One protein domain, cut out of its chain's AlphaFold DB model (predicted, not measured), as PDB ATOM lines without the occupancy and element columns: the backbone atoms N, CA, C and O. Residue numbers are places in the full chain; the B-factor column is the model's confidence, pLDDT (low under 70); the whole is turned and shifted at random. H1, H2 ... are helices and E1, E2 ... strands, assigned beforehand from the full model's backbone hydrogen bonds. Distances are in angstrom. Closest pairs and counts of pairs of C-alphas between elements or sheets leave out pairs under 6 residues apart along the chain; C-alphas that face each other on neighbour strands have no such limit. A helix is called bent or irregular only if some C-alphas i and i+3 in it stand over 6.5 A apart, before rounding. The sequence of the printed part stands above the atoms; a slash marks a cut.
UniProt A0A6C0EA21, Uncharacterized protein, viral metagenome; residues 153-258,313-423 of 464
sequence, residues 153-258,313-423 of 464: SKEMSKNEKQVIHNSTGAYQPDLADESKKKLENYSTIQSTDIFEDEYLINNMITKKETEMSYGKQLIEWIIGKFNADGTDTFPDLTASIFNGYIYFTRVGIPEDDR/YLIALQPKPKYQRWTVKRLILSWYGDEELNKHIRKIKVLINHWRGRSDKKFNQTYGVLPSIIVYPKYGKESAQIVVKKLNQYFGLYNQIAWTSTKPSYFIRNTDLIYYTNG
ATOM      1  N   SER A 153      30.546 -69.779 -24.120       37.53
ATOM      2  CA  SER A 153      32.008 -69.832 -24.052       37.53
ATOM      3  C   SER A 153      32.661 -69.270 -25.318       37.53
ATOM      4  O   SER A 153      33.808 -68.845 -25.242       37.53
ATOM      5  N   LYS A 154      31.921 -69.165 -26.439       36.81
ATOM      6  CA  LYS A 154      32.343 -68.463 -27.668       36.81
ATOM      7  C   LYS A 154      32.098 -66.951 -27.628       36.81
ATOM      8  O   LYS A 154      32.937 -66.210 -28.139       36.81
ATOM      9  N   GLU A 155      31.053 -66.477 -26.943       38.91
ATOM     10  CA  GLU A 155      30.926 -65.061 -26.524       38.91
ATOM     11  C   GLU A 155      32.087 -64.665 -25.592       38.91
ATOM     12  O   GLU A 155      32.581 -63.543 -25.640       38.91
ATOM     13  N   MET A 156      32.585 -65.615 -24.797       30.94
ATOM     14  CA  MET A 156      33.800 -65.473 -23.988       30.94
ATOM     15  C   MET A 156      35.048 -66.084 -24.636       30.94
ATOM     16  O   MET A 156      36.074 -66.221 -23.960       30.94
ATOM     17  N   SER A 157      35.000 -66.443 -25.930       34.94
ATOM     18  CA  SER A 157      36.219 -66.874 -26.606       34.94
ATOM     19  C   SER A 157      37.161 -65.689 -26.546       34.94
ATOM     20  O   SER A 157      36.755 -64.547 -26.771       34.94
ATOM     21  N   LYS A 158      38.411 -65.965 -26.182       40.16
ATOM     22  CA  LYS A 158      39.515 -65.007 -26.125       40.16
ATOM     23  C   LYS A 158      39.858 -64.481 -27.529       40.16
ATOM     24  O   LYS A 158      41.008 -64.532 -27.942       40.16
ATOM     25  N   ASN A 159      38.876 -64.023 -28.300       46.41
ATOM     26  CA  ASN A 159      39.140 -63.133 -29.409       46.41
ATOM     27  C   ASN A 159      39.749 -61.891 -28.775       46.41
ATOM     28  O   ASN A 159      39.109 -61.206 -27.977       46.41
ATOM     29  N   GLU A 160      41.024 -61.670 -29.054       56.41
ATOM     30  CA  GLU A 160      41.753 -60.538 -28.513       56.41
ATOM     31  C   GLU A 160      41.001 -59.251 -28.866       56.41
ATOM     32  O   GLU A 160      40.574 -59.054 -30.008       56.41
ATOM     33  N   LYS A 161      40.785 -58.393 -27.861       76.12
ATOM     34  CA  LYS A 161      40.222 -57.048 -28.032       76.12
ATOM     35  C   LYS A 161      41.049 -56.351 -29.112       76.12
ATOM     36  O   LYS A 161      42.210 -56.019 -28.873       76.12
ATOM     37  N   GLN A 162      40.482 -56.151 -30.303       81.19
ATOM     38  CA  GLN A 162      41.237 -55.549 -31.394       81.19
ATOM     39  C   GLN A 162      41.255 -54.039 -31.191       81.19
ATOM     40  O   GLN A 162      40.252 -53.358 -31.413       81.19
ATOM     41  N   VAL A 163      42.393 -53.516 -30.744       80.56
ATOM     42  CA  VAL A 163      42.606 -52.074 -30.612       80.56
ATOM     43  C   VAL A 163      42.789 -51.483 -32.007       80.56
ATOM     44  O   VAL A 163      43.684 -51.885 -32.745       80.56
ATOM     45  N   ILE A 164      41.902 -50.563 -32.383       82.69
ATOM     46  CA  ILE A 164      41.909 -49.893 -33.693       82.69
ATOM     47  C   ILE A 164      42.570 -48.526 -33.579       82.69
ATOM     48  O   ILE A 164      43.344 -48.130 -34.444       82.69
ATOM     49  N   HIS A 165      42.286 -47.825 -32.484       81.69
ATOM     50  CA  HIS A 165      42.910 -46.560 -32.156       81.69
ATOM     51  C   HIS A 165      43.450 -46.622 -30.736       81.69
ATOM     52  O   HIS A 165      42.694 -46.837 -29.786       81.69
ATOM     53  N   ASN A 166      44.762 -46.449 -30.610       81.62
ATOM     54  CA  ASN A 166      45.452 -46.413 -29.335       81.62
ATOM     55  C   ASN A 166      46.088 -45.041 -29.167       81.62
ATOM     56  O   ASN A 166      47.113 -44.758 -29.787       81.62
ATOM     57  N   SER A 167      45.470 -44.200 -28.352       77.88
ATOM     58  CA  SER A 167      46.077 -42.942 -27.958       77.88
ATOM     59  C   SER A 167      46.852 -43.109 -26.652       77.88
ATOM     60  O   SER A 167      46.550 -43.988 -25.850       77.88
ATOM     61  N   THR A 168      47.896 -42.302 -26.463       77.81
ATOM     62  CA  THR A 168      48.797 -42.367 -25.291       77.81
ATOM     63  C   THR A 168      48.994 -41.012 -24.616       77.81
ATOM     64  O   THR A 168      49.739 -40.905 -23.644       77.81
ATOM     65  N   GLY A 169      48.344 -39.970 -25.131       75.75
ATOM     66  CA  GLY A 169      48.437 -38.628 -24.585       75.75
ATOM     67  C   GLY A 169      47.643 -38.470 -23.292       75.75
ATOM     68  O   GLY A 169      46.759 -39.260 -22.958       75.75
ATOM     69  N   ALA A 170      47.994 -37.428 -22.544       75.94
ATOM     70  CA  ALA A 170      47.284 -37.036 -21.337       75.94
ATOM     71  C   ALA A 170      46.060 -36.181 -21.683       75.94
ATOM     72  O   ALA A 170      46.080 -35.432 -22.657       75.94
ATOM     73  N   TYR A 171      45.028 -36.252 -20.843       79.50
ATOM     74  CA  TYR A 171      43.866 -35.369 -20.934       79.50
ATOM     75  C   TYR A 171      44.276 -33.888 -20.954       79.50
ATOM     76  O   TYR A 171      45.093 -33.453 -20.140       79.50
ATOM     77  N   GLN A 172      43.673 -33.117 -21.860       79.81
ATOM     78  CA  GLN A 172      43.928 -31.686 -22.021       79.81
ATOM     79  C   GLN A 172      42.684 -30.873 -21.621       79.81
ATOM     80  O   GLN A 172      41.645 -31.015 -22.271       79.81
ATOM     81  N   PRO A 173      42.762 -30.014 -20.584       78.88
ATOM     82  CA  PRO A 173      41.636 -29.187 -20.141       78.88
ATOM     83  C   PRO A 173      41.080 -28.247 -21.221       78.88
ATOM     84  O   PRO A 173      39.867 -28.096 -21.325       78.88
ATOM     85  N   ASP A 174      41.935 -27.682 -22.078       81.31
ATOM     86  CA  ASP A 174      41.512 -26.726 -23.115       81.31
ATOM     87  C   ASP A 174      40.536 -27.352 -24.135       81.31
ATOM     88  O   ASP A 174      39.591 -26.702 -24.593       81.31
ATOM     89  N   LEU A 175      40.690 -28.652 -24.430       77.88
ATOM     90  CA  LEU A 175      39.762 -29.404 -25.288       77.88
ATOM     91  C   LEU A 175      38.374 -29.562 -24.649       77.88
ATOM     92  O   LEU A 175      37.368 -29.686 -25.358       77.88
ATOM     93  N   ALA A 176      38.297 -29.571 -23.315       81.50
ATOM     94  CA  ALA A 176      37.035 -29.647 -22.589       81.50
ATOM     95  C   ALA A 176      36.225 -28.361 -22.774       81.50
ATOM     96  O   ALA A 176      35.036 -28.422 -23.098       81.50
ATOM     97  N   ASP A 177      36.879 -27.204 -22.667       83.12
ATOM     98  CA  ASP A 177      36.242 -25.904 -22.866       83.12
ATOM     99  C   ASP A 177      35.746 -25.725 -24.304       83.12
ATOM    100  O   ASP A 177      34.636 -25.233 -24.533       83.12
ATOM    101  N   GLU A 178      36.522 -26.167 -25.297       83.44
ATOM    102  CA  GLU A 178      36.082 -26.147 -26.692       83.44
ATOM    103  C   GLU A 178      34.890 -27.086 -26.932       83.44
ATOM    104  O   GLU A 178      33.895 -26.703 -27.558       83.44
ATOM    105  N   SER A 179      34.948 -28.303 -26.383       83.62
ATOM    106  CA  SER A 179      33.850 -29.272 -26.464       83.62
ATOM    107  C   SER A 179      32.572 -28.716 -25.837       83.62
ATOM    108  O   SER A 179      31.492 -28.832 -26.419       83.62
ATOM    109  N   LYS A 180      32.689 -28.046 -24.687       85.69
ATOM    110  CA  LYS A 180      31.571 -27.396 -24.002       85.69
ATOM    111  C   LYS A 180      30.934 -26.301 -24.854       85.69
ATOM    112  O   LYS A 180      29.720 -26.329 -25.052       85.69
ATOM    113  N   LYS A 181      31.738 -25.420 -25.460       84.44
ATOM    114  CA  LYS A 181      31.250 -24.395 -26.404       84.44
ATOM    115  C   LYS A 181      30.502 -25.020 -27.588       84.44
ATOM    116  O   LYS A 181      29.446 -24.532 -27.989       84.44
ATOM    117  N   LYS A 182      31.003 -26.135 -28.136       82.75
ATOM    118  CA  LYS A 182      30.328 -26.878 -29.222       82.75
ATOM    119  C   LYS A 182      28.985 -27.473 -28.773       82.75
ATOM    120  O   LYS A 182      28.042 -27.514 -29.565       82.75
ATOM    121  N   LEU A 183      28.865 -27.915 -27.519       84.75
ATOM    122  CA  LEU A 183      27.620 -28.465 -26.964       84.75
ATOM    123  C   LEU A 183      26.550 -27.396 -26.718       84.75
ATOM    124  O   LEU A 183      25.373 -27.667 -26.975       84.75
ATOM    125  N   GLU A 184      26.958 -26.213 -26.252       80.88
ATOM    126  CA  GLU A 184      26.081 -25.067 -25.966       80.88
ATOM    127  C   GLU A 184      25.397 -24.527 -27.230       80.88
ATOM    128  O   GLU A 184      24.245 -24.102 -27.182       80.88
ATOM    129  N   ASN A 185      26.051 -24.645 -28.387       75.81
ATOM    130  CA  ASN A 185      25.532 -24.159 -29.668       75.81
ATOM    131  C   ASN A 185      24.469 -25.061 -30.331       75.81
ATOM    132  O   ASN A 185      24.152 -24.833 -31.494       75.81
ATOM    133  N   TYR A 186      23.939 -26.087 -29.640       73.31
ATOM    134  CA  TYR A 186      22.912 -27.028 -30.136       73.31
ATOM    135  C   TYR A 186      22.978 -27.283 -31.651       73.31
ATOM    136  O   TYR A 186      22.073 -26.939 -32.407       73.31
ATOM    137  N   SER A 187      24.071 -27.895 -32.107       70.06
ATOM    138  CA  SER A 187      24.303 -28.143 -33.532       70.06
ATOM    139  C   SER A 187      23.142 -28.896 -34.196       70.06
ATOM    140  O   SER A 187      22.745 -29.972 -33.726       70.06
ATOM    141  N   THR A 188      22.656 -28.375 -35.325       78.69
ATOM    142  CA  THR A 188      21.772 -29.103 -36.243       78.69
ATOM    143  C   THR A 188      22.482 -30.354 -36.758       78.69
ATOM    144  O   THR A 188      23.672 -30.306 -37.072       78.69
ATOM    145  N   ILE A 189      21.756 -31.472 -36.849       82.75
ATOM    146  CA  ILE A 189      22.277 -32.726 -37.411       82.75
ATOM    147  C   ILE A 189      22.581 -32.500 -38.893       82.75
ATOM    148  O   ILE A 189      21.665 -32.220 -39.667       82.75
ATOM    149  N   GLN A 190      23.849 -32.616 -39.286       80.88
ATOM    150  CA  GLN A 190      24.253 -32.473 -40.684       80.88
ATOM    151  C   GLN A 190      24.041 -33.790 -41.430       80.88
ATOM    152  O   GLN A 190      24.157 -34.866 -40.843       80.88
ATOM    153  N   SER A 191      23.799 -33.734 -42.742       76.50
ATOM    154  CA  SER A 191      23.705 -34.942 -43.580       76.50
ATOM    155  C   SER A 191      24.972 -35.799 -43.497       76.50
ATOM    156  O   SER A 191      24.885 -37.019 -43.450       76.50
ATOM    157  N   THR A 192      26.146 -35.170 -43.363       78.56
ATOM    158  CA  THR A 192      27.428 -35.883 -43.198       78.56
ATOM    159  C   THR A 192      27.579 -36.620 -41.861       78.56
ATOM    160  O   THR A 192      28.504 -37.420 -41.721       78.56
ATOM    161  N   ASP A 193      26.691 -36.365 -40.892       72.44
ATOM    162  CA  ASP A 193      26.640 -37.066 -39.603       72.44
ATOM    163  C   ASP A 193      25.671 -38.261 -39.612       72.44
ATOM    164  O   ASP A 193      25.516 -38.955 -38.600       72.44
ATOM    165  N   ILE A 194      25.008 -38.498 -40.748       74.38
ATOM    166  CA  ILE A 194      24.008 -39.544 -40.949       74.38
ATOM    167  C   ILE A 194      24.626 -40.669 -41.791       74.38
ATOM    168  O   ILE A 194      25.459 -40.436 -42.664       74.38
ATOM    169  N   PHE A 195      24.254 -41.912 -41.489       66.12
ATOM    170  CA  PHE A 195      24.618 -43.080 -42.295       66.12
ATOM    171  C   PHE A 195      23.539 -43.312 -43.368       66.12
ATOM    172  O   PHE A 195      22.387 -43.589 -43.023       66.12
ATOM    173  N   GLU A 196      23.908 -43.207 -44.644       55.31
ATOM    174  CA  GLU A 196      23.192 -43.807 -45.776       55.31
ATOM    175  C   GLU A 196      24.083 -44.949 -46.256       55.31
ATOM    176  O   GLU A 196      25.249 -44.703 -46.550       55.31
ATOM    177  N   ASP A 197      23.612 -46.194 -46.207       55.00
ATOM    178  CA  ASP A 197      24.502 -47.344 -46.372       55.00
ATOM    179  C   ASP A 197      24.021 -48.301 -47.458       55.00
ATOM    180  O   ASP A 197      22.882 -48.774 -47.428       55.00
ATOM    181  N   GLU A 198      24.922 -48.584 -48.400       44.78
ATOM    182  CA  GLU A 198      24.698 -49.419 -49.583       44.78
ATOM    183  C   GLU A 198      25.069 -50.899 -49.351       44.78
ATOM    184  O   GLU A 198      24.573 -51.763 -50.072       44.78
ATOM    185  N   TYR A 199      25.873 -51.254 -48.330       42.88
ATOM    186  CA  TYR A 199      26.291 -52.659 -48.095       42.88
ATOM    187  C   TYR A 199      25.304 -53.479 -47.257       42.88
ATOM    188  O   TYR A 199      25.655 -54.442 -46.572       42.88
ATOM    189  N   LEU A 200      24.045 -53.080 -47.312       45.75
ATOM    190  CA  LEU A 200      22.942 -53.635 -46.564       45.75
ATOM    191  C   LEU A 200      22.147 -54.595 -47.457       45.75
ATOM    192  O   LEU A 200      21.107 -54.231 -48.000       45.75
ATOM    193  N   ILE A 201      22.574 -55.861 -47.575       38.94
ATOM    194  CA  ILE A 201      21.692 -56.895 -48.150       38.94
ATOM    195  C   ILE A 201      20.567 -57.124 -47.144       38.94
ATOM    196  O   ILE A 201      20.800 -57.642 -46.051       38.94
ATOM    197  N   ASN A 202      19.350 -56.689 -47.478       45.22
ATOM    198  CA  ASN A 202      18.214 -56.702 -46.550       45.22
ATOM    199  C   ASN A 202      18.528 -56.021 -45.201       45.22
ATOM    200  O   ASN A 202      17.991 -56.417 -44.169       45.22
ATOM    201  N   ASN A 203      19.402 -55.006 -45.194       45.25
ATOM    202  CA  ASN A 203      19.855 -54.311 -43.984       45.25
ATOM    203  C   ASN A 203      20.687 -55.140 -42.986       45.25
ATOM    204  O   ASN A 203      20.863 -54.699 -41.855       45.25
ATOM    205  N   MET A 204      21.258 -56.285 -43.381       49.62
ATOM    206  CA  MET A 204      22.033 -57.145 -42.477       49.62
ATOM    207  C   MET A 204      23.542 -57.112 -42.743       49.62
ATOM    208  O   MET A 204      23.993 -57.332 -43.865       49.62
ATOM    209  N   ILE A 205      24.325 -56.966 -41.669       56.84
ATOM    210  CA  ILE A 205      25.725 -57.400 -41.641       56.84
ATOM    211  C   ILE A 205      25.717 -58.888 -41.282       56.84
ATOM    212  O   ILE A 205      25.465 -59.246 -40.133       56.84
ATOM    213  N   THR A 206      25.940 -59.754 -42.268       56.22
ATOM    214  CA  THR A 206      25.911 -61.220 -42.091       56.22
ATOM    215  C   THR A 206      27.296 -61.843 -41.944       56.22
ATOM    216  O   THR A 206      27.407 -63.013 -41.596       56.22
ATOM    217  N   LYS A 207      28.361 -61.076 -42.199       64.06
ATOM    218  CA  LYS A 207      29.748 -61.554 -42.164       64.06
ATOM    219  C   LYS A 207      30.553 -60.819 -41.098       64.06
ATOM    220  O   LYS A 207      30.459 -59.594 -40.983       64.06
ATOM    221  N   LYS A 208      31.392 -61.555 -40.363       66.88
ATOM    222  CA  LYS A 208      32.274 -61.005 -39.319       66.88
ATOM    223  C   LYS A 208      33.256 -59.983 -39.892       66.88
ATOM    224  O   LYS A 208      33.516 -58.960 -39.272       66.88
ATOM    225  N   GLU A 209      33.764 -60.218 -41.099       74.00
ATOM    226  CA  GLU A 209      34.676 -59.305 -41.794       74.00
ATOM    227  C   GLU A 209      33.988 -57.975 -42.114       74.00
ATOM    228  O   GLU A 209      34.585 -56.907 -41.971       74.00
ATOM    229  N   THR A 210      32.711 -58.035 -42.499       72.12
ATOM    230  CA  THR A 210      31.884 -56.856 -42.755       72.12
ATOM    231  C   THR A 210      31.615 -56.095 -41.457       72.12
ATOM    232  O   THR A 210      31.787 -54.882 -41.437       72.12
ATOM    233  N   GLU A 211      31.303 -56.781 -40.353       72.19
ATOM    234  CA  GLU A 211      31.153 -56.162 -39.023       72.19
ATOM    235  C   GLU A 211      32.437 -55.447 -38.583       72.19
ATOM    236  O   GLU A 211      32.406 -54.287 -38.176       72.19
ATOM    237  N   MET A 212      33.585 -56.104 -38.744       78.94
ATOM    238  CA  MET A 212      34.887 -55.521 -38.442       78.94
ATOM    239  C   MET A 212      35.200 -54.301 -39.314       78.94
ATOM    240  O   MET A 212      35.678 -53.291 -38.800       78.94
ATOM    241  N   SER A 213      34.925 -54.378 -40.619       82.94
ATOM    242  CA  SER A 213      35.105 -53.261 -41.551       82.94
ATOM    243  C   SER A 213      34.238 -52.065 -41.157       82.94
ATOM    244  O   SER A 213      34.745 -50.953 -41.024       82.94
ATOM    245  N   TYR A 214      32.958 -52.297 -40.863       81.69
ATOM    246  CA  TYR A 214      32.044 -51.249 -40.413       81.69
ATOM    247  C   TYR A 214      32.465 -50.619 -39.093       81.69
ATOM    248  O   TYR A 214      32.447 -49.395 -38.955       81.69
ATOM    249  N   GLY A 215      32.875 -51.446 -38.129       86.69
ATOM    250  CA  GLY A 215      33.392 -50.962 -36.860       86.69
ATOM    251  C   GLY A 215      34.587 -50.027 -37.057       86.69
ATOM    252  O   GLY A 215      34.614 -48.942 -36.476       86.69
ATOM    253  N   LYS A 216      35.538 -50.404 -37.923       88.62
ATOM    254  CA  LYS A 216      36.709 -49.577 -38.258       88.62
ATOM    255  C   LYS A 216      36.313 -48.268 -38.932       88.62
ATOM    256  O   LYS A 216      36.730 -47.217 -38.464       88.62
ATOM    257  N   GLN A 217      35.443 -48.315 -39.939       86.94
ATOM    258  CA  GLN A 217      34.961 -47.115 -40.629       86.94
ATOM    259  C   GLN A 217      34.268 -46.137 -39.674       86.94
ATOM    260  O   GLN A 217      34.434 -44.926 -39.793       86.94
ATOM    261  N   LEU A 218      33.488 -46.640 -38.711       86.88
ATOM    262  CA  LEU A 218      32.851 -45.795 -37.703       86.88
ATOM    263  C   LEU A 218      33.889 -45.144 -36.776       86.88
ATOM    264  O   LEU A 218      33.783 -43.951 -36.503       86.88
ATOM    265  N   ILE A 219      34.898 -45.895 -36.325       90.31
ATOM    266  CA  ILE A 219      36.001 -45.364 -35.507       90.31
ATOM    267  C   ILE A 219      36.777 -44.291 -36.279       90.31
ATOM    268  O   ILE A 219      36.949 -43.182 -35.776       90.31
ATOM    269  N   GLU A 220      37.196 -44.595 -37.506       89.38
ATOM    270  CA  GLU A 220      37.933 -43.682 -38.383       89.38
ATOM    271  C   GLU A 220      37.130 -42.416 -38.679       89.38
ATOM    272  O   GLU A 220      37.674 -41.316 -38.609       89.38
ATOM    273  N   TRP A 221      35.823 -42.540 -38.935       88.00
ATOM    274  CA  TRP A 221      34.947 -41.389 -39.145       88.00
ATOM    275  C   TRP A 221      34.858 -40.505 -37.898       88.00
ATOM    276  O   TRP A 221      34.980 -39.287 -38.010       88.00
ATOM    277  N   ILE A 222      34.674 -41.096 -36.711       86.81
ATOM    278  CA  ILE A 222      34.592 -40.348 -35.446       86.81
ATOM    279  C   ILE A 222      35.895 -39.577 -35.207       86.81
ATOM    280  O   ILE A 222      35.863 -38.371 -34.971       86.81
ATOM    281  N   ILE A 223      37.033 -40.261 -35.311       85.56
ATOM    282  CA  ILE A 223      38.361 -39.680 -35.083       85.56
ATOM    283  C   ILE A 223      38.671 -38.606 -36.129       85.56
ATOM    284  O   ILE A 223      39.059 -37.492 -35.781       85.56
ATOM    285  N   GLY A 224      38.443 -38.908 -37.408       83.88
ATOM    286  CA  GLY A 224      38.669 -37.979 -38.511       83.88
ATOM    287  C   GLY A 224      37.809 -36.720 -38.410       83.88
ATOM    288  O   GLY A 224      38.298 -35.628 -38.688       83.88
ATOM    289  N   LYS A 225      36.552 -36.837 -37.960       82.75
ATOM    290  CA  LYS A 225      35.678 -35.677 -37.734       82.75
ATOM    291  C   LYS A 225      36.164 -34.786 -36.600       82.75
ATOM    292  O   LYS A 225      36.089 -33.573 -36.751       82.75
ATOM    293  N   PHE A 226      36.669 -35.351 -35.505       79.06
ATOM    294  CA  PHE A 226      37.253 -34.530 -34.444       79.06
ATOM    295  C   PHE A 226      38.493 -33.779 -34.935       79.06
ATOM    296  O   PHE A 226      38.567 -32.569 -34.747       79.06
ATOM    297  N   ASN A 227      39.381 -34.439 -35.680       75.12
ATOM    298  CA  ASN A 227      40.559 -33.778 -36.249       75.12
ATOM    299  C   ASN A 227      40.199 -32.662 -37.244       75.12
ATOM    300  O   ASN A 227      40.798 -31.590 -37.224       75.12
ATOM    301  N   ALA A 228      39.207 -32.890 -38.111       70.00
ATOM    302  CA  ALA A 228      38.767 -31.893 -39.089       70.00
ATOM    303  C   ALA A 228      38.122 -30.657 -38.438       70.00
ATOM    304  O   ALA A 228      38.230 -29.557 -38.976       70.00
ATOM    305  N   ASP A 229      37.483 -30.826 -37.278       67.44
ATOM    306  CA  ASP A 229      36.847 -29.745 -36.520       67.44
ATOM    307  C   ASP A 229      37.866 -28.901 -35.714       67.44
ATOM    308  O   ASP A 229      37.450 -28.120 -34.854       67.44
ATOM    309  N   GLY A 230      39.177 -29.065 -35.951       59.25
ATOM    310  CA  GLY A 230      40.257 -28.305 -35.303       59.25
ATOM    311  C   GLY A 230      40.544 -28.703 -33.854       59.25
ATOM    312  O   GLY A 230      41.449 -28.152 -33.238       59.25
ATOM    313  N   THR A 231      39.800 -29.673 -33.321       60.12
ATOM    314  CA  THR A 231      40.135 -30.338 -32.065       60.12
ATOM    315  C   THR A 231      41.207 -31.368 -32.368       60.12
ATOM    316  O   THR A 231      40.882 -32.420 -32.922       60.12
ATOM    317  N   ASP A 232      42.464 -31.078 -32.022       55.09
ATOM    318  CA  ASP A 232      43.481 -32.124 -31.921       55.09
ATOM    319  C   ASP A 232      42.859 -33.263 -31.106       55.09
ATOM    320  O   ASP A 232      42.377 -33.048 -29.991       55.09
ATOM    321  N   THR A 233      42.736 -34.431 -31.747       65.94
ATOM    322  CA  THR A 233      42.070 -35.638 -31.242       65.94
ATOM    323  C   THR A 233      42.166 -35.757 -29.736       65.94
ATOM    324  O   THR A 233      43.271 -35.645 -29.218       65.94
ATOM    325  N   PHE A 234      41.050 -36.075 -29.070       79.88
ATOM    326  CA  PHE A 234      41.025 -36.465 -27.660       79.88
ATOM    327  C   PHE A 234      42.188 -37.423 -27.358       79.88
ATOM    328  O   PHE A 234      42.107 -38.606 -27.704       79.88
ATOM    329  N   PRO A 235      43.296 -36.921 -26.787       80.44
ATOM    330  CA  PRO A 235      44.595 -37.576 -26.913       80.44
ATOM    331  C   PRO A 235      44.724 -38.749 -25.945       80.44
ATOM    332  O   PRO A 235      45.708 -39.479 -25.975       80.44
ATOM    333  N   ASP A 236      43.719 -38.970 -25.116       89.06
ATOM    334  CA  ASP A 236      43.541 -40.109 -24.238       89.06
ATOM    335  C   ASP A 236      42.413 -41.042 -24.713       89.06
ATOM    336  O   ASP A 236      42.194 -42.071 -24.085       89.06
ATOM    337  N   LEU A 237      41.695 -40.752 -25.805       91.56
ATOM    338  CA  LEU A 237      40.637 -41.628 -26.312       91.56
ATOM    339  C   LEU A 237      41.238 -42.869 -26.977       91.56
ATOM    340  O   LEU A 237      42.042 -42.782 -27.896       91.56
ATOM    341  N   THR A 238      40.784 -44.047 -26.571       92.62
ATOM    342  CA  THR A 238      41.098 -45.308 -27.246       92.62
ATOM    343  C   THR A 238      39.822 -45.935 -27.789       92.62
ATOM    344  O   THR A 238      38.737 -45.778 -27.218       92.62
ATOM    345  N   ALA A 239      39.944 -46.630 -28.918       93.75
ATOM    346  CA  ALA A 239      38.838 -47.329 -29.550       93.75
ATOM    347  C   ALA A 239      39.236 -48.758 -29.920       93.75
ATOM    348  O   ALA A 239      40.277 -49.006 -30.535       93.75
ATOM    349  N   SER A 240      38.383 -49.712 -29.567       93.38
ATOM    350  CA  SER A 240      38.594 -51.133 -29.852       93.38
ATOM    351  C   SER A 240      37.298 -51.818 -30.251       93.38
ATOM    352  O   SER A 240      36.216 -51.339 -29.916       93.38
ATOM    353  N   ILE A 241      37.399 -52.936 -30.963       88.75
ATOM    354  CA  ILE A 241      36.246 -53.738 -31.373       88.75
ATOM    355  C   ILE A 241      36.288 -55.080 -30.651       88.75
ATOM    356  O   ILE A 241      37.316 -55.760 -30.641       88.75
ATOM    357  N   PHE A 242      35.163 -55.454 -30.043       84.75
ATOM    358  CA  PHE A 242      35.003 -56.733 -29.358       84.75
ATOM    359  C   PHE A 242      33.521 -57.158 -29.323       84.75
ATOM    360  O   PHE A 242      32.634 -56.355 -29.033       84.75
ATOM    361  N   ASN A 243      33.230 -58.423 -29.638       76.88
ATOM    362  CA  ASN A 243      31.879 -59.017 -29.632       76.88
ATOM    363  C   ASN A 243      30.782 -58.200 -30.352       76.88
ATOM    364  O   ASN A 243      29.661 -58.082 -29.857       76.88
ATOM    365  N   GLY A 244      31.093 -57.608 -31.507       79.25
ATOM    366  CA  GLY A 244      30.139 -56.802 -32.282       79.25
ATOM    367  C   GLY A 244      29.826 -55.428 -31.713       79.25
ATOM    368  O   GLY A 244      28.835 -54.797 -32.093       79.25
ATOM    369  N   TYR A 245      30.698 -54.939 -30.834       88.69
ATOM    370  CA  TYR A 245      30.650 -53.580 -30.330       88.69
ATOM    371  C   TYR A 245      31.982 -52.864 -30.493       88.69
ATOM    372  O   TYR A 245      33.050 -53.465 -30.387       88.69
ATOM    373  N   ILE A 246      31.893 -51.550 -30.663       92.94
ATOM    374  CA  ILE A 246      33.009 -50.630 -30.478       92.94
ATOM    375  C   ILE A 246      33.019 -50.187 -29.019       92.94
ATOM    376  O   ILE A 246      31.979 -49.810 -28.477       92.94
ATOM    377  N   TYR A 247      34.188 -50.199 -28.397       94.81
ATOM    378  CA  TYR A 247      34.429 -49.679 -27.058       94.81
ATOM    379  C   TYR A 247      35.260 -48.417 -27.176       94.81
ATOM    380  O   TYR A 247      36.362 -48.469 -27.720       94.81
ATOM    381  N   PHE A 248      34.739 -47.321 -26.635       95.38
ATOM    382  CA  PHE A 248      35.463 -46.078 -26.418       95.38
ATOM    383  C   PHE A 248      35.829 -45.978 -24.941       95.38
ATOM    384  O   PHE A 248      34.940 -45.964 -24.081       95.38
ATOM    385  N   THR A 249      37.126 -45.920 -24.652       94.81
ATOM    386  CA  THR A 249      37.670 -45.780 -23.291       94.81
ATOM    387  C   THR A 249      38.749 -44.707 -23.259       94.81
ATOM    388  O   THR A 249      39.141 -44.196 -24.308       94.81
ATOM    389  N   ARG A 250      39.185 -44.307 -22.062       91.69
ATOM    390  CA  ARG A 250      40.164 -43.232 -21.882       91.69
ATOM    391  C   ARG A 250      41.397 -43.722 -21.147       91.69
ATOM    392  O   ARG A 250      41.274 -44.441 -20.155       91.69
ATOM    393  N   VAL A 251      42.573 -43.306 -21.605       89.44
ATOM    394  CA  VAL A 251      43.839 -43.555 -20.912       89.44
ATOM    395  C   VAL A 251      43.761 -42.958 -19.508       89.44
ATOM    396  O   VAL A 251      43.338 -41.822 -19.318       89.44
ATOM    397  N   GLY A 252      44.150 -43.744 -18.503       84.94
ATOM    398  CA  GLY A 252      44.139 -43.318 -17.102       84.94
ATOM    399  C   GLY A 252      42.781 -43.414 -16.399       84.94
ATOM    400  O   GLY A 252      42.737 -43.231 -15.184       84.94
ATOM    401  N   ILE A 253      41.694 -43.758 -17.100       87.62
ATOM    402  CA  ILE A 253      40.416 -44.102 -16.465       87.62
ATOM    403  C   ILE A 253      40.326 -45.628 -16.342       87.62
ATOM    404  O   ILE A 253      40.271 -46.310 -17.367       87.62
ATOM    405  N   PRO A 254      40.299 -46.191 -15.118       85.44
ATOM    406  CA  PRO A 254      40.158 -47.631 -14.937       85.44
ATOM    407  C   PRO A 254      38.870 -48.156 -15.587       85.44
ATOM    408  O   PRO A 254      37.777 -47.656 -15.315       85.44
ATOM    409  N   GLU A 255      38.998 -49.180 -16.435       81.69
ATOM    410  CA  GLU A 255      37.841 -49.893 -17.001       81.69
ATOM    411  C   GLU A 255      37.204 -50.849 -15.973       81.69
ATOM    412  O   GLU A 255      36.010 -51.163 -16.089       81.69
ATOM    413  N   ASP A 256      38.003 -51.284 -14.991       84.31
ATOM    414  CA  ASP A 256      37.639 -52.263 -13.971       84.31
ATOM    415  C   ASP A 256      36.604 -51.715 -12.997       84.31
ATOM    416  O   ASP A 256      36.720 -50.606 -12.470       84.31
ATOM    417  N   ASP A 257      35.624 -52.556 -12.700       86.06
ATOM    418  CA  ASP A 257      34.624 -52.279 -11.687       86.06
ATOM    419  C   ASP A 257      35.173 -52.561 -10.302       86.06
ATOM    420  O   ASP A 257      35.754 -53.618 -10.065       86.06
ATOM    421  N   ARG A 258      34.992 -51.604  -9.393       90.38
ATOM    422  CA  ARG A 258      35.441 -51.687  -8.005       90.38
ATOM    423  C   ARG A 258      34.320 -51.235  -7.089       90.38
ATOM    424  O   ARG A 258      33.584 -50.303  -7.417       90.38
ATOM    425  N   TYR A 313      25.122 -49.841 -12.801       95.06
ATOM    426  CA  TYR A 313      24.112 -49.235 -13.665       95.06
ATOM    427  C   TYR A 313      24.604 -49.172 -15.104       95.06
ATOM    428  O   TYR A 313      25.778 -48.920 -15.364       95.06
ATOM    429  N   LEU A 314      23.684 -49.372 -16.046       96.25
ATOM    430  CA  LEU A 314      23.929 -49.162 -17.468       96.25
ATOM    431  C   LEU A 314      22.899 -48.176 -17.999       96.25
ATOM    432  O   LEU A 314      21.704 -48.312 -17.728       96.25
ATOM    433  N   ILE A 315      23.354 -47.210 -18.789       97.75
ATOM    434  CA  ILE A 315      22.485 -46.220 -19.425       97.75
ATOM    435  C   ILE A 315      22.549 -46.462 -20.924       97.75
ATOM    436  O   ILE A 315      23.631 -46.484 -21.498       97.75
ATOM    437  N   ALA A 316      21.404 -46.661 -21.565       96.56
ATOM    438  CA  ALA A 316      21.334 -46.888 -22.999       96.56
ATOM    439  C   ALA A 316      20.772 -45.670 -23.730       96.56
ATOM    440  O   ALA A 316      19.762 -45.103 -23.311       96.56
ATOM    441  N   LEU A 317      21.393 -45.316 -24.855       97.06
ATOM    442  CA  LEU A 317      20.794 -44.448 -25.864       97.06
ATOM    443  C   LEU A 317      20.347 -45.316 -27.044       97.06
ATOM    444  O   LEU A 317      21.119 -46.130 -27.556       97.06
ATOM    445  N   GLN A 318      19.106 -45.121 -27.489       93.94
ATOM    446  CA  GLN A 318      18.476 -45.897 -28.558       93.94
ATOM    447  C   GLN A 318      18.063 -45.000 -29.747       93.94
ATOM    448  O   GLN A 318      16.868 -44.833 -30.014       93.94
ATOM    449  N   PRO A 319      19.016 -44.368 -30.463       92.75
ATOM    450  CA  PRO A 319      18.703 -43.595 -31.663       92.75
ATOM    451  C   PRO A 319      18.313 -44.521 -32.823       92.75
ATOM    452  O   PRO A 319      18.698 -45.693 -32.853       92.75
ATOM    453  N   LYS A 320      17.592 -43.997 -33.823       86.75
ATOM    454  CA  LYS A 320      17.427 -44.703 -35.108       86.75
ATOM    455  C   LYS A 320      18.815 -44.955 -35.716       86.75
ATOM    456  O   LYS A 320      19.664 -44.068 -35.597       86.75
ATOM    457  N   PRO A 321      19.033 -46.075 -36.432       84.19
ATOM    458  CA  PRO A 321      20.344 -46.451 -36.975       84.19
ATOM    459  C   PRO A 321      21.064 -45.312 -37.703       84.19
ATOM    460  O   PRO A 321      22.209 -44.993 -37.394       84.19
ATOM    461  N   LYS A 322      20.340 -44.594 -38.570       84.00
ATOM    462  CA  LYS A 322      20.877 -43.469 -39.343       84.00
ATOM    463  C   LYS A 322      21.451 -42.320 -38.497       84.00
ATOM    464  O   LYS A 322      22.310 -41.599 -38.981       84.00
ATOM    465  N   TYR A 323      21.017 -42.155 -37.244       89.69
ATOM    466  CA  TYR A 323      21.498 -41.111 -36.324       89.69
ATOM    467  C   TYR A 323      22.543 -41.615 -35.315       89.69
ATOM    468  O   TYR A 323      22.940 -40.861 -34.422       89.69
ATOM    469  N   GLN A 324      22.993 -42.873 -35.405       88.81
ATOM    470  CA  GLN A 324      23.926 -43.429 -34.423       88.81
ATOM    471  C   GLN A 324      25.273 -42.689 -34.434       88.81
ATOM    472  O   GLN A 324      25.738 -42.294 -33.368       88.81
ATOM    473  N   ARG A 325      25.854 -42.429 -35.616       88.31
ATOM    474  CA  ARG A 325      27.110 -41.667 -35.790       88.31
ATOM    475  C   ARG A 325      27.068 -40.325 -35.067       88.31
ATOM    476  O   ARG A 325      27.884 -40.070 -34.182       88.31
ATOM    477  N   TRP A 326      26.063 -39.515 -35.392       90.94
ATOM    478  CA  TRP A 326      25.819 -38.239 -34.728       90.94
ATOM    479  C   TRP A 326      25.675 -38.385 -33.206       90.94
ATOM    480  O   TRP A 326      26.291 -37.636 -32.447       90.94
ATOM    481  N   THR A 327      24.904 -39.379 -32.750       93.94
ATOM    482  CA  THR A 327      24.667 -39.613 -31.316       93.94
ATOM    483  C   THR A 327      25.966 -39.952 -30.591       93.94
ATOM    484  O   THR A 327      26.221 -39.405 -29.523       93.94
ATOM    485  N   VAL A 328      26.817 -40.800 -31.180       94.19
ATOM    486  CA  VAL A 328      28.123 -41.164 -30.615       94.19
ATOM    487  C   VAL A 328      29.068 -39.964 -30.602       94.19
ATOM    488  O   VAL A 328      29.657 -39.690 -29.558       94.19
ATOM    489  N   LYS A 329      29.165 -39.196 -31.698       91.56
ATOM    490  CA  LYS A 329      29.975 -37.963 -31.752       91.56
ATOM    491  C   LYS A 329      29.576 -36.999 -30.633       91.56
ATOM    492  O   LYS A 329      30.424 -36.558 -29.861       91.56
ATOM    493  N   ARG A 330      28.278 -36.696 -30.511       92.75
ATOM    494  CA  ARG A 330      27.758 -35.784 -29.480       92.75
ATOM    495  C   ARG A 330      27.957 -36.331 -28.070       92.75
ATOM    496  O   ARG A 330      28.251 -35.560 -27.161       92.75
ATOM    497  N   LEU A 331      27.813 -37.640 -27.878       96.06
ATOM    498  CA  LEU A 331      28.041 -38.289 -26.591       96.06
ATOM    499  C   LEU A 331      29.509 -38.190 -26.162       96.06
ATOM    500  O   LEU A 331      29.767 -37.863 -25.008       96.06
ATOM    501  N   ILE A 332      30.457 -38.411 -27.078       94.00
ATOM    502  CA  ILE A 332      31.889 -38.226 -26.807       94.00
ATOM    503  C   ILE A 332      32.168 -36.754 -26.481       94.00
ATOM    504  O   ILE A 332      32.763 -36.480 -25.447       94.00
ATOM    505  N   LEU A 333      31.652 -35.797 -27.265       91.75
ATOM    506  CA  LEU A 333      31.771 -34.369 -26.931       91.75
ATOM    507  C   LEU A 333      31.236 -34.059 -25.530       91.75
ATOM    508  O   LEU A 333      31.885 -33.347 -24.775       91.75
ATOM    509  N   SER A 334      30.080 -34.622 -25.169       93.75
ATOM    510  CA  SER A 334      29.477 -34.456 -23.838       93.75
ATOM    511  C   SER A 334      30.363 -35.042 -22.742       93.75
ATOM    512  O   SER A 334      30.529 -34.426 -21.698       93.75
ATOM    513  N   TRP A 335      30.967 -36.204 -22.988       94.75
ATOM    514  CA  TRP A 335      31.873 -36.847 -22.040       94.75
ATOM    515  C   TRP A 335      33.125 -36.005 -21.760       94.75
ATOM    516  O   TRP A 335      33.573 -35.938 -20.618       94.75
ATOM    517  N   TYR A 336      33.671 -35.333 -22.774       91.19
ATOM    518  CA  TYR A 336      34.852 -34.484 -22.609       91.19
ATOM    519  C   TYR A 336      34.533 -33.069 -22.131       91.19
ATOM    520  O   TYR A 336      35.294 -32.527 -21.336       91.19
ATOM    521  N   GLY A 337      33.433 -32.483 -22.608       90.62
ATOM    522  CA  GLY A 337      33.068 -31.090 -22.349       90.62
ATOM    523  C   GLY A 337      32.285 -30.848 -21.059       90.62
ATOM    524  O   GLY A 337      32.194 -29.705 -20.617       90.62
ATOM    525  N   ASP A 338      31.712 -31.884 -20.442       93.94
ATOM    526  CA  ASP A 338      31.038 -31.769 -19.145       93.94
ATOM    527  C   ASP A 338      31.864 -32.438 -18.043       93.94
ATOM    528  O   ASP A 338      32.116 -33.643 -18.081       93.94
ATOM    529  N   GLU A 339      32.265 -31.651 -17.043       93.62
ATOM    530  CA  GLU A 339      33.108 -32.099 -15.929       93.62
ATOM    531  C   GLU A 339      32.491 -33.272 -15.152       93.62
ATOM    532  O   GLU A 339      33.194 -34.201 -14.752       93.62
ATOM    533  N   GLU A 340      31.170 -33.276 -14.982       96.06
ATOM    534  CA  GLU A 340      30.478 -34.345 -14.269       96.06
ATOM    535  C   GLU A 340      30.459 -35.624 -15.110       96.06
ATOM    536  O   GLU A 340      30.791 -36.705 -14.626       96.06
ATOM    537  N   LEU A 341      30.146 -35.528 -16.406       96.19
ATOM    538  CA  LEU A 341      30.227 -36.694 -17.290       96.19
ATOM    539  C   LEU A 341      31.650 -37.251 -17.371       96.19
ATOM    540  O   LEU A 341      31.826 -38.471 -17.352       96.19
ATOM    541  N   ASN A 342      32.658 -36.379 -17.412       93.00
ATOM    542  CA  ASN A 342      34.071 -36.747 -17.411       93.00
ATOM    543  C   ASN A 342      34.429 -37.593 -16.182       93.00
ATOM    544  O   ASN A 342      35.025 -38.663 -16.313       93.00
ATOM    545  N   LYS A 343      33.998 -37.141 -14.998       93.69
ATOM    546  CA  LYS A 343      34.246 -37.814 -13.720       93.69
ATOM    547  C   LYS A 343      33.441 -39.094 -13.547       93.69
ATOM    548  O   LYS A 343      33.923 -39.987 -12.852       93.69
ATOM    549  N   HIS A 344      32.249 -39.195 -14.130       95.94
ATOM    550  CA  HIS A 344      31.311 -40.277 -13.821       95.94
ATOM    551  C   HIS A 344      31.148 -41.333 -14.919       95.94
ATOM    552  O   HIS A 344      30.633 -42.402 -14.608       95.94
ATOM    553  N   ILE A 345      31.603 -41.121 -16.159       96.38
ATOM    554  CA  ILE A 345      31.603 -42.153 -17.216       96.38
ATOM    555  C   ILE A 345      32.973 -42.837 -17.288       96.38
ATOM    556  O   ILE A 345      34.003 -42.176 -17.384       96.38
ATOM    557  N   ARG A 346      32.980 -44.177 -17.316       94.50
ATOM    558  CA  ARG A 346      34.201 -44.990 -17.487       94.50
ATOM    559  C   ARG A 346      34.419 -45.483 -18.917       94.50
ATOM    560  O   ARG A 346      35.550 -45.534 -19.389       94.50
ATOM    561  N   LYS A 347      33.344 -45.864 -19.609       95.50
ATOM    562  CA  LYS A 347      33.403 -46.356 -20.990       95.50
ATOM    563  C   LYS A 347      32.079 -46.181 -21.713       95.50
ATOM    564  O   LYS A 347      31.011 -46.138 -21.098       95.50
ATOM    565  N   ILE A 348      32.158 -46.146 -23.036       97.19
ATOM    566  CA  ILE A 348      31.005 -46.159 -23.934       97.19
ATOM    567  C   ILE A 348      31.142 -47.366 -24.858       97.19
ATOM    568  O   ILE A 348      32.216 -47.639 -25.385       97.19
ATOM    569  N   LYS A 349      30.045 -48.090 -25.063       94.56
ATOM    570  CA  LYS A 349      29.955 -49.251 -25.948       94.56
ATOM    571  C   LYS A 349      28.915 -48.970 -27.029       94.56
ATOM    572  O   LYS A 349      27.814 -48.531 -26.713       94.56
ATOM    573  N   VAL A 350      29.240 -49.222 -28.290       93.75
ATOM    574  CA  VAL A 350      28.388 -48.910 -29.447       93.75
ATOM    575  C   VAL A 350      28.178 -50.170 -30.268       93.75
ATOM    576  O   VAL A 350      29.146 -50.802 -30.679       93.75
ATOM    577  N   LEU A 351      26.922 -50.556 -30.479       87.94
ATOM    578  CA  LEU A 351      26.561 -51.728 -31.270       87.94
ATOM    579  C   LEU A 351      26.863 -51.463 -32.746       87.94
ATOM    580  O   LEU A 351      26.369 -50.476 -33.295       87.94
ATOM    581  N   ILE A 352      27.642 -52.348 -33.372       81.69
ATOM    582  CA  ILE A 352      27.993 -52.248 -34.797       81.69
ATOM    583  C   ILE A 352      26.814 -52.707 -35.661       81.69
ATOM    584  O   ILE A 352      26.459 -52.056 -36.637       81.69
ATOM    585  N   ASN A 353      26.178 -53.818 -35.281       73.69
ATOM    586  CA  ASN A 353      25.121 -54.447 -36.066       73.69
ATOM    587  C   ASN A 353      23.731 -54.214 -35.451       73.69
ATOM    588  O   ASN A 353      23.286 -54.950 -34.564       73.69
ATOM    589  N   HIS A 354      23.014 -53.197 -35.942       64.12
ATOM    590  CA  HIS A 354      21.680 -52.831 -35.438       64.12
ATOM    591  C   HIS A 354      20.586 -53.858 -35.734       64.12
ATOM    592  O   HIS A 354      19.528 -53.796 -35.109       64.12
ATOM    593  N   TRP A 355      20.824 -54.841 -36.615       53.38
ATOM    594  CA  TRP A 355      19.889 -55.959 -36.804       53.38
ATOM    595  C   TRP A 355      19.850 -56.933 -35.616       53.38
ATOM    596  O   TRP A 355      18.988 -57.804 -35.584       53.38
ATOM    597  N   ARG A 356      20.660 -56.721 -34.564       50.06
ATOM    598  CA  ARG A 356      20.448 -57.345 -33.240       50.06
ATOM    599  C   ARG A 356      19.369 -56.645 -32.382       50.06
ATOM    600  O   ARG A 356      19.164 -57.005 -31.225       50.06
ATOM    601  N   GLY A 357      18.655 -55.660 -32.941       47.19
ATOM    602  CA  GLY A 357      17.487 -54.998 -32.343       47.19
ATOM    603  C   GLY A 357      16.311 -54.857 -33.323       47.19
ATOM    604  O   GLY A 357      15.886 -53.742 -33.610       47.19
ATOM    605  N   ARG A 358      15.802 -55.969 -33.886       53.41
ATOM    606  CA  ARG A 358      14.825 -55.964 -35.007       53.41
ATOM    607  C   ARG A 358      13.453 -55.374 -34.640       53.41
ATOM    608  O   ARG A 358      13.119 -55.171 -33.483       53.41
ATOM    609  N   SER A 359      12.603 -55.184 -35.648       42.66
ATOM    610  CA  SER A 359      11.132 -55.117 -35.539       42.66
ATOM    611  C   SER A 359      10.461 -56.505 -35.588       42.66
ATOM    612  O   SER A 359       9.238 -56.614 -35.474       42.66
ATOM    613  N   ASP A 360      11.257 -57.565 -35.768       55.56
ATOM    614  CA  ASP A 360      10.840 -58.965 -35.744       55.56
ATOM    615  C   ASP A 360      10.463 -59.360 -34.316       55.56
ATOM    616  O   ASP A 360      11.304 -59.659 -33.462       55.56
ATOM    617  N   LYS A 361       9.157 -59.321 -34.049       56.81
ATOM    618  CA  LYS A 361       8.615 -59.582 -32.719       56.81
ATOM    619  C   LYS A 361       8.960 -60.982 -32.219       56.81
ATOM    620  O   LYS A 361       9.146 -61.119 -31.018       56.81
ATOM    621  N   LYS A 362       9.057 -61.992 -33.094       59.06
ATOM    622  CA  LYS A 362       9.272 -63.385 -32.680       59.06
ATOM    623  C   LYS A 362      10.714 -63.601 -32.229       59.06
ATOM    624  O   LYS A 362      10.937 -64.155 -31.160       59.06
ATOM    625  N   PHE A 363      11.680 -63.084 -32.988       56.09
ATOM    626  CA  PHE A 363      13.087 -63.109 -32.583       56.09
ATOM    627  C   PHE A 363      13.307 -62.310 -31.290       56.09
ATOM    628  O   PHE A 363      13.867 -62.827 -30.326       56.09
ATOM    629  N   ASN A 364      12.782 -61.083 -31.211       59.84
ATOM    630  CA  ASN A 364      12.931 -60.243 -30.018       59.84
ATOM    631  C   ASN A 364      12.230 -60.816 -28.779       59.84
ATOM    632  O   ASN A 364      12.672 -60.573 -27.659       59.84
ATOM    633  N   GLN A 365      11.130 -61.557 -28.949       62.72
ATOM    634  CA  GLN A 365      10.487 -62.276 -27.847       62.72
ATOM    635  C   GLN A 365      11.418 -63.346 -27.268       62.72
ATOM    636  O   GLN A 365      11.479 -63.510 -26.047       62.72
ATOM    637  N   THR A 366      12.166 -64.037 -28.129       61.09
ATOM    638  CA  THR A 366      13.102 -65.089 -27.727       61.09
ATOM    639  C   THR A 366      14.387 -64.510 -27.130       61.09
ATOM    640  O   THR A 366      14.761 -64.873 -26.014       61.09
ATOM    641  N   TYR A 367      15.033 -63.574 -27.831       61.97
ATOM    642  CA  TYR A 367      16.411 -63.149 -27.547       61.97
ATOM    643  C   TYR A 367      16.527 -61.757 -26.913       61.97
ATOM    644  O   TYR A 367      17.571 -61.410 -26.366       61.97
ATOM    645  N   GLY A 368      15.447 -60.976 -26.913       71.00
ATOM    646  CA  GLY A 368      15.459 -59.586 -26.474       71.00
ATOM    647  C   GLY A 368      15.989 -58.614 -27.534       71.00
ATOM    648  O   GLY A 368      16.353 -58.998 -28.640       71.00
ATOM    649  N   VAL A 369      15.986 -57.329 -27.192       79.94
ATOM    650  CA  VAL A 369      16.472 -56.217 -28.019       79.94
ATOM    651  C   VAL A 369      17.736 -55.664 -27.373       79.94
ATOM    652  O   VAL A 369      17.691 -55.227 -26.219       79.94
ATOM    653  N   LEU A 370      18.849 -55.661 -28.109       82.88
ATOM    654  CA  LEU A 370      20.104 -55.091 -27.621       82.88
ATOM    655  C   LEU A 370      20.095 -53.551 -27.687       82.88
ATOM    656  O   LEU A 370      19.524 -52.975 -28.619       82.88
ATOM    657  N   PRO A 371      20.726 -52.869 -26.717       88.75
ATOM    658  CA  PRO A 371      20.878 -51.418 -26.750       88.75
ATOM    659  C   PRO A 371      21.874 -50.976 -27.834       88.75
ATOM    660  O   PRO A 371      22.929 -51.583 -28.015       88.75
ATOM    661  N   SER A 372      21.553 -49.882 -28.529       91.19
ATOM    662  CA  SER A 372      22.389 -49.333 -29.608       91.19
ATOM    663  C   SER A 372      23.678 -48.693 -29.088       91.19
ATOM    664  O   SER A 372      24.756 -48.916 -29.639       91.19
ATOM    665  N   ILE A 373      23.581 -47.906 -28.018       95.50
ATOM    666  CA  ILE A 373      24.720 -47.277 -27.349       95.50
ATOM    667  C   ILE A 373      24.545 -47.504 -25.852       95.50
ATOM    668  O   ILE A 373      23.472 -47.234 -25.323       95.50
ATOM    669  N   ILE A 374      25.584 -47.976 -25.170       96.44
ATOM    670  CA  ILE A 374      25.618 -48.166 -23.720       96.44
ATOM    671  C   ILE A 374      26.689 -47.254 -23.137       96.44
ATOM    672  O   ILE A 374      27.865 -47.359 -23.476       96.44
ATOM    673  N   VAL A 375      26.280 -46.391 -22.224       97.81
ATOM    674  CA  VAL A 375      27.153 -45.619 -21.351       97.81
ATOM    675  C   VAL A 375      27.288 -46.383 -20.046       97.81
ATOM    676  O   VAL A 375      26.288 -46.807 -19.461       97.81
ATOM    677  N   TYR A 376      28.528 -46.551 -19.600       96.50
ATOM    678  CA  TYR A 376      28.856 -47.171 -18.327       96.50
ATOM    679  C   TYR A 376      29.283 -46.072 -17.355       96.50
ATOM    680  O   TYR A 376      30.407 -45.565 -17.466       96.50
ATOM    681  N   PRO A 377      28.413 -45.684 -16.412       96.00
ATOM    682  CA  PRO A 377      28.824 -44.915 -15.255       96.00
ATOM    683  C   PRO A 377      29.841 -45.684 -14.404       96.00
ATOM    684  O   PRO A 377      29.945 -46.916 -14.475       96.00
ATOM    685  N   LYS A 378      30.564 -44.951 -13.558       93.88
ATOM    686  CA  LYS A 378      31.202 -45.510 -12.367       93.88
ATOM    687  C   LYS A 378      30.143 -46.166 -11.479       93.88
ATOM    688  O   LYS A 378      28.969 -45.793 -11.521       93.88
ATOM    689  N   TYR A 379      30.569 -47.148 -10.694       91.62
ATOM    690  CA  TYR A 379      29.692 -47.877  -9.785       91.62
ATOM    691  C   TYR A 379      28.970 -46.943  -8.808       91.62
ATOM    692  O   TYR A 379      29.535 -45.957  -8.334       91.62
ATOM    693  N   GLY A 380      27.716 -47.280  -8.509       92.19
ATOM    694  CA  GLY A 380      26.879 -46.555  -7.561       92.19
ATOM    695  C   GLY A 380      25.773 -45.717  -8.206       92.19
ATOM    696  O   GLY A 380      25.874 -45.225  -9.332       92.19
ATOM    697  N   LYS A 381      24.692 -45.546  -7.438       92.94
ATOM    698  CA  LYS A 381      23.491 -44.802  -7.839       92.94
ATOM    699  C   LYS A 381      23.810 -43.348  -8.188       92.94
ATOM    700  O   LYS A 381      23.336 -42.860  -9.206       92.94
ATOM    701  N   GLU A 382      24.613 -42.676  -7.366       93.69
ATOM    702  CA  GLU A 382      24.920 -41.249  -7.513       93.69
ATOM    703  C   GLU A 382      25.562 -40.942  -8.872       93.69
ATOM    704  O   GLU A 382      25.031 -40.147  -9.648       93.69
ATOM    705  N   SER A 383      26.629 -41.672  -9.220       94.81
ATOM    706  CA  SER A 383      27.278 -41.569 -10.532       94.81
ATOM    707  C   SER A 383      26.284 -41.792 -11.673       94.81
ATOM    708  O   SER A 383      26.242 -41.023 -12.633       94.81
ATOM    709  N   ALA A 384      25.441 -42.821 -11.570       96.44
ATOM    710  CA  ALA A 384      24.448 -43.119 -12.595       96.44
ATOM    711  C   ALA A 384      23.381 -42.017 -12.729       96.44
ATOM    712  O   ALA A 384      23.010 -41.664 -13.849       96.44
ATOM    713  N   GLN A 385      22.914 -41.436 -11.620       96.06
ATOM    714  CA  GLN A 385      21.956 -40.326 -11.625       96.06
ATOM    715  C   GLN A 385      22.540 -39.079 -12.285       96.06
ATOM    716  O   GLN A 385      21.870 -38.459 -13.114       96.06
ATOM    717  N   ILE A 386      23.791 -38.740 -11.965       96.88
ATOM    718  CA  ILE A 386      24.509 -37.620 -12.579       96.88
ATOM    719  C   ILE A 386      24.590 -37.819 -14.094       96.88
ATOM    720  O   ILE A 386      24.190 -36.933 -14.856       96.88
ATOM    721  N   VAL A 387      25.009 -39.007 -14.544       97.94
ATOM    722  CA  VAL A 387      25.115 -39.309 -15.976       97.94
ATOM    723  C   VAL A 387      23.748 -39.248 -16.662       97.94
ATOM    724  O   VAL A 387      23.623 -38.574 -17.682       97.94
ATOM    725  N   VAL A 388      22.693 -39.864 -16.111       97.00
ATOM    726  CA  VAL A 388      21.337 -39.784 -16.694       97.00
ATOM    727  C   VAL A 388      20.861 -38.331 -16.789       97.00
ATOM    728  O   VAL A 388      20.373 -37.914 -17.840       97.00
ATOM    729  N   LYS A 389      21.023 -37.539 -15.723       95.88
ATOM    730  CA  LYS A 389      20.623 -36.124 -15.680       95.88
ATOM    731  C   LYS A 389      21.322 -35.309 -16.768       95.88
ATOM    732  O   LYS A 389      20.661 -34.585 -17.511       95.88
ATOM    733  N   LYS A 390      22.641 -35.450 -16.890       96.50
ATOM    734  CA  LYS A 390      23.442 -34.734 -17.891       96.50
ATOM    735  C   LYS A 390      23.128 -35.188 -19.313       96.50
ATOM    736  O   LYS A 390      22.973 -34.356 -20.202       96.50
ATOM    737  N   LEU A 391      22.924 -36.483 -19.540       96.44
ATOM    738  CA  LEU A 391      22.493 -36.974 -20.851       96.44
ATOM    739  C   LEU A 391      21.108 -36.442 -21.232       96.44
ATOM    740  O   LEU A 391      20.923 -36.024 -22.371       96.44
ATOM    741  N   ASN A 392      20.156 -36.364 -20.298       94.81
ATOM    742  CA  ASN A 392      18.869 -35.708 -20.554       94.81
ATOM    743  C   ASN A 392      19.042 -34.239 -20.953       94.81
ATOM    744  O   ASN A 392      18.374 -33.781 -21.878       94.81
ATOM    745  N   GLN A 393      19.951 -33.512 -20.302       93.50
ATOM    746  CA  GLN A 393      20.253 -32.126 -20.651       93.50
ATOM    747  C   GLN A 393      20.795 -32.003 -22.089       93.50
ATOM    748  O   GLN A 393      20.330 -31.155 -22.851       93.50
ATOM    749  N   TYR A 394      21.734 -32.865 -22.491       93.19
ATOM    750  CA  TYR A 394      22.376 -32.782 -23.810       93.19
ATOM    751  C   TYR A 394      21.557 -33.363 -24.964       93.19
ATOM    752  O   TYR A 394      21.740 -32.940 -26.113       93.19
ATOM    753  N   PHE A 395      20.668 -34.315 -24.672       94.06
ATOM    754  CA  PHE A 395      19.882 -35.046 -25.668       94.06
ATOM    755  C   PHE A 395      18.374 -34.755 -25.624       94.06
ATOM    756  O   PHE A 395      17.650 -35.210 -26.508       94.06
ATOM    757  N   GLY A 396      17.882 -33.973 -24.657       90.62
ATOM    758  CA  GLY A 396      16.448 -33.724 -24.464       90.62
ATOM    759  C   GLY A 396      15.743 -33.131 -25.689       90.62
ATOM    760  O   GLY A 396      14.645 -33.567 -26.034       90.62
ATOM    761  N   LEU A 397      16.407 -32.217 -26.408       89.25
ATOM    762  CA  LEU A 397      15.904 -31.608 -27.653       89.25
ATOM    763  C   LEU A 397      15.994 -32.525 -28.886       89.25
ATOM    764  O   LEU A 397      15.619 -32.126 -29.987       89.25
ATOM    765  N   TYR A 398      16.509 -33.742 -28.713       91.94
ATOM    766  CA  TYR A 398      16.751 -34.700 -29.787       91.94
ATOM    767  C   TYR A 398      15.923 -35.984 -29.623       91.94
ATOM    768  O   TYR A 398      16.165 -36.974 -30.306       91.94
ATOM    769  N   ASN A 399      14.895 -36.007 -28.769       90.38
ATOM    770  CA  ASN A 399      14.046 -37.195 -28.604       90.38
ATOM    771  C   ASN A 399      13.383 -37.673 -29.918       90.38
ATOM    772  O   ASN A 399      13.111 -38.859 -30.071       90.38
ATOM    773  N   GLN A 400      13.200 -36.800 -30.912       90.81
ATOM    774  CA  GLN A 400      12.695 -37.137 -32.251       90.81
ATOM    775  C   GLN A 400      13.590 -38.109 -33.044       90.81
ATOM    776  O   GLN A 400      13.116 -38.761 -33.985       90.81
ATOM    777  N   ILE A 401      14.874 -38.236 -32.681       91.06
ATOM    778  CA  ILE A 401      15.786 -39.203 -33.310       91.06
ATOM    779  C   ILE A 401      15.699 -40.602 -32.692       91.06
ATOM    780  O   ILE A 401      16.335 -41.524 -33.201       91.06
ATOM    781  N   ALA A 402      14.909 -40.776 -31.630       90.81
ATOM    782  CA  ALA A 402      14.725 -42.048 -30.953       90.81
ATOM    783  C   ALA A 402      14.140 -43.130 -31.866       90.81
ATOM    784  O   ALA A 402      13.268 -42.886 -32.710       90.81
ATOM    785  N   TRP A 403      14.578 -44.365 -31.648       88.38
ATOM    786  CA  TRP A 403      14.042 -45.538 -32.318       88.38
ATOM    787  C   TRP A 403      12.846 -46.102 -31.546       88.38
ATOM    788  O   TRP A 403      12.916 -47.160 -30.929       88.38
ATOM    789  N   THR A 404      11.724 -45.384 -31.601       80.00
ATOM    790  CA  THR A 404      10.513 -45.637 -30.792       80.00
ATOM    791  C   THR A 404       9.904 -47.035 -30.943       80.00
ATOM    792  O   THR A 404       9.207 -47.503 -30.045       80.00
ATOM    793  N   SER A 405      10.164 -47.729 -32.055       74.81
ATOM    794  CA  SER A 405       9.718 -49.110 -32.277       74.81
ATOM    795  C   SER A 405      10.620 -50.172 -31.639       74.81
ATOM    796  O   SER A 405      10.281 -51.355 -31.684       74.81
ATOM    797  N   THR A 406      11.738 -49.775 -31.022       76.94
ATOM    798  CA  THR A 406      12.696 -50.675 -30.372       76.94
ATOM    799  C   THR A 406      12.957 -50.211 -28.945       76.94
ATOM    800  O   THR A 406      13.506 -49.137 -28.713       76.94
ATOM    801  N   LYS A 407      12.559 -51.026 -27.968       86.31
ATOM    802  CA  LYS A 407      12.885 -50.807 -26.556       86.31
ATOM    803  C   LYS A 407      13.944 -51.833 -26.150       86.31
ATOM    804  O   LYS A 407      13.646 -53.021 -26.287       86.31
ATOM    805  N   PRO A 408      15.116 -51.424 -25.632       89.00
ATOM    806  CA  PRO A 408      16.120 -52.377 -25.179       89.00
ATOM    807  C   PRO A 408      15.571 -53.247 -24.037       89.00
ATOM    808  O   PRO A 408      14.875 -52.769 -23.133       89.00
ATOM    809  N   SER A 409      15.841 -54.550 -24.101       86.06
ATOM    810  CA  SER A 409      15.298 -55.523 -23.152       86.06
ATOM    811  C   SER A 409      15.868 -55.332 -21.758       86.06
ATOM    812  O   SER A 409      17.070 -55.166 -21.592       86.06
ATOM    813  N   TYR A 410      14.992 -55.414 -20.753       89.31
ATOM    814  CA  TYR A 410      15.323 -55.212 -19.337       89.31
ATOM    815  C   TYR A 410      15.738 -53.786 -18.972       89.31
ATOM    816  O   TYR A 410      16.276 -53.567 -17.894       89.31
ATOM    817  N   PHE A 411      15.464 -52.804 -19.830       92.38
ATOM    818  CA  PHE A 411      15.672 -51.408 -19.481       92.38
ATOM    819  C   PHE A 411      14.372 -50.716 -19.065       92.38
ATOM    820  O   PHE A 411      13.294 -50.902 -19.648       92.38
ATOM    821  N   ILE A 412      14.514 -49.845 -18.075       93.38
ATOM    822  CA  ILE A 412      13.533 -48.861 -17.646       93.38
ATOM    823  C   ILE A 412      13.656 -47.652 -18.572       93.38
ATOM    824  O   ILE A 412      14.748 -47.166 -18.873       93.38
ATOM    825  N   ARG A 413      12.515 -47.188 -19.077       94.00
ATOM    826  CA  ARG A 413      12.452 -46.043 -19.985       94.00
ATOM    827  C   ARG A 413      12.552 -44.750 -19.180       94.00
ATOM    828  O   ARG A 413      11.775 -44.570 -18.249       94.00
ATOM    829  N   ASN A 414      13.468 -43.866 -19.571       93.56
ATOM    830  CA  ASN A 414      13.567 -42.505 -19.042       93.56
ATOM    831  C   ASN A 414      12.995 -41.490 -20.051       93.56
ATOM    832  O   ASN A 414      12.073 -40.748 -19.732       93.56
ATOM    833  N   THR A 415      13.451 -41.534 -21.305       93.81
ATOM    834  CA  THR A 415      12.835 -40.839 -22.451       93.81
ATOM    835  C   THR A 415      12.660 -41.816 -23.619       93.81
ATOM    836  O   THR A 415      12.955 -42.999 -23.480       93.81
ATOM    837  N   ASP A 416      12.157 -41.371 -24.777       92.94
ATOM    838  CA  ASP A 416      12.145 -42.223 -25.980       92.94
ATOM    839  C   ASP A 416      13.557 -42.624 -26.430       92.94
ATOM    840  O   ASP A 416      13.738 -43.706 -26.992       92.94
ATOM    841  N   LEU A 417      14.551 -41.768 -26.165       94.81
ATOM    842  CA  LEU A 417      15.944 -41.972 -26.546       94.81
ATOM    843  C   LEU A 417      16.776 -42.613 -25.429       94.81
ATOM    844  O   LEU A 417      17.658 -43.409 -25.734       94.81
ATOM    845  N   ILE A 418      16.517 -42.272 -24.163       96.69
ATOM    846  CA  ILE A 418      17.356 -42.648 -23.019       96.69
ATOM    847  C   ILE A 418      16.645 -43.683 -22.152       96.69
ATOM    848  O   ILE A 418      15.505 -43.503 -21.719       96.69
ATOM    849  N   TYR A 419      17.366 -44.745 -21.830       96.25
ATOM    850  CA  TYR A 419      16.922 -45.836 -20.981       96.25
ATOM    851  C   TYR A 419      17.994 -46.135 -19.938       96.25
ATOM    852  O   TYR A 419      19.163 -45.810 -20.133       96.25
ATOM    853  N   TYR A 420      17.632 -46.796 -18.847       96.31
ATOM    854  CA  TYR A 420      18.612 -47.290 -17.885       96.31
ATOM    855  C   TYR A 420      18.215 -48.654 -17.338       96.31
ATOM    856  O   TYR A 420      17.065 -49.078 -17.428       96.31
ATOM    857  N   THR A 421      19.184 -49.357 -16.784       94.94
ATOM    858  CA  THR A 421      18.995 -50.636 -16.110       94.94
ATOM    859  C   THR A 421      20.002 -50.745 -14.976       94.94
ATOM    860  O   THR A 421      21.009 -50.035 -14.951       94.94
ATOM    861  N   ASN A 422      19.738 -51.663 -14.058       92.56
ATOM    862  CA  ASN A 422      20.685 -52.071 -13.037       92.56
ATOM    863  C   ASN A 422      21.101 -53.537 -13.239       92.56
ATOM    864  O   ASN A 422      20.242 -54.377 -13.530       92.56
ATOM    865  N   GLY A 423      22.397 -53.818 -13.119       85.75
ATOM    866  CA  GLY A 423      23.047 -55.076 -13.474       85.75
ATOM    867  C   GLY A 423      23.293 -55.246 -14.975       85.75
ATOM    868  O   GLY A 423      22.490 -54.806 -15.807       85.75
TER     869      GLY A 423
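What this domain is: This is residues 153 to 258 and 313 to 423 of the 464 residues of an uncharacterized protein of viral metagenome (UniProt A0A6C0EA21). A strongly twisted wall of seven strands has the long helices H2, H3 and H6 in one layer over one face, each running along the strands, and no named helix over the other. H1 packs on residues 330 to 337 of H3, short H4 joins H3 to E5, and small H5 lies far out. There are 217 printed residues, with six named helices and seven named strands in the order E1 H1 H2 E2 E3 E4 H3 H4 E5 H5 E6 H6 E7; the sheet runs E1 E2 E3 E5 E6 E4 E7, antiparallel throughout. This mixed, two-layer domain is compact, with a radius of gyration of the C-alphas of 16.6 A and spans of 49 by 39 by 34 A.

How they stand to each other: Start at edge strand E1, residues 162 to 165, antiparallel to E2, residues 237 to 242: N 164 and O 239 are 2.9 A apart. E2 forms a hairpin with E3, residues 245 to 250 (N 240 to O 247, 3.0 A). Next come E5, residues 345 to 351 (N 248 to O 348, 2.8 A), E6, residues 373 to 377 (N 349 to O 374, 2.8 A), E4, residues 313 to 317 (N 375 to O 315, 2.7 A), and edge strand E7, residues 418 to 422 (N 316 to O 419, 2.8 A). H2, residues 208 to 228, is over E2 and only just E3, where 3 of its C-alphas fall, at a height over the sheet of 9.5 A. H3, residues 321 to 337, is over E5 on the same face, also at 9.5 A. H6, residues 381 to 401, is over E6 and E4 at 7.4 A. Two split strand-helix-strand units, whose parallel strands have another between them, have right-handed crossovers: E4, H3 with H4, residues 339 to 344, E5; and E6, H6, E7. H1, residues 173 to 184, touches H3 at a steep tilt of 48 degrees, with C-alphas Ala 176 and Gly 337 closest at 4.2 A. H4 touches H6, with C-alphas His 344 and Ser 383 closest at 5.4 A. H5, residues 361 to 367, is not on the sheet. Each O i to N i+4 pair is within hydrogen-bond range in H1, H2, H4 and H5, but 11 of 13 in H3 and 12 of 17 in H6.

Where its parts are: Find C-alpha 162 at (41.237, -55.549, -31.394), where E1 begins. H2 runs 29.8 A from C-alpha 208 at (32.274, -61.005, -39.319). H3, 24.7 A, is irregular, with C-alphas 322 and 325 7.4 A apart; H6, 27.2 A, is irregular too, with C-alphas 397 and 400 7.9 A apart. E7 ends at C-alpha 422, (20.685, -52.071, -13.037).

The domain as a whole: The C-alphas farthest apart, Asp 174 and Lys 362, are 49.7 A apart. Residues 259 to 312 are not printed; C-alphas 258 and 313 stand 12.9 A apart across the cut. The links H1 to H2 and H6 to E7 are long. Look for pLDDT under 70 at residues 153 to 160, 195 to 208, 229 to 233 and 354 to 367.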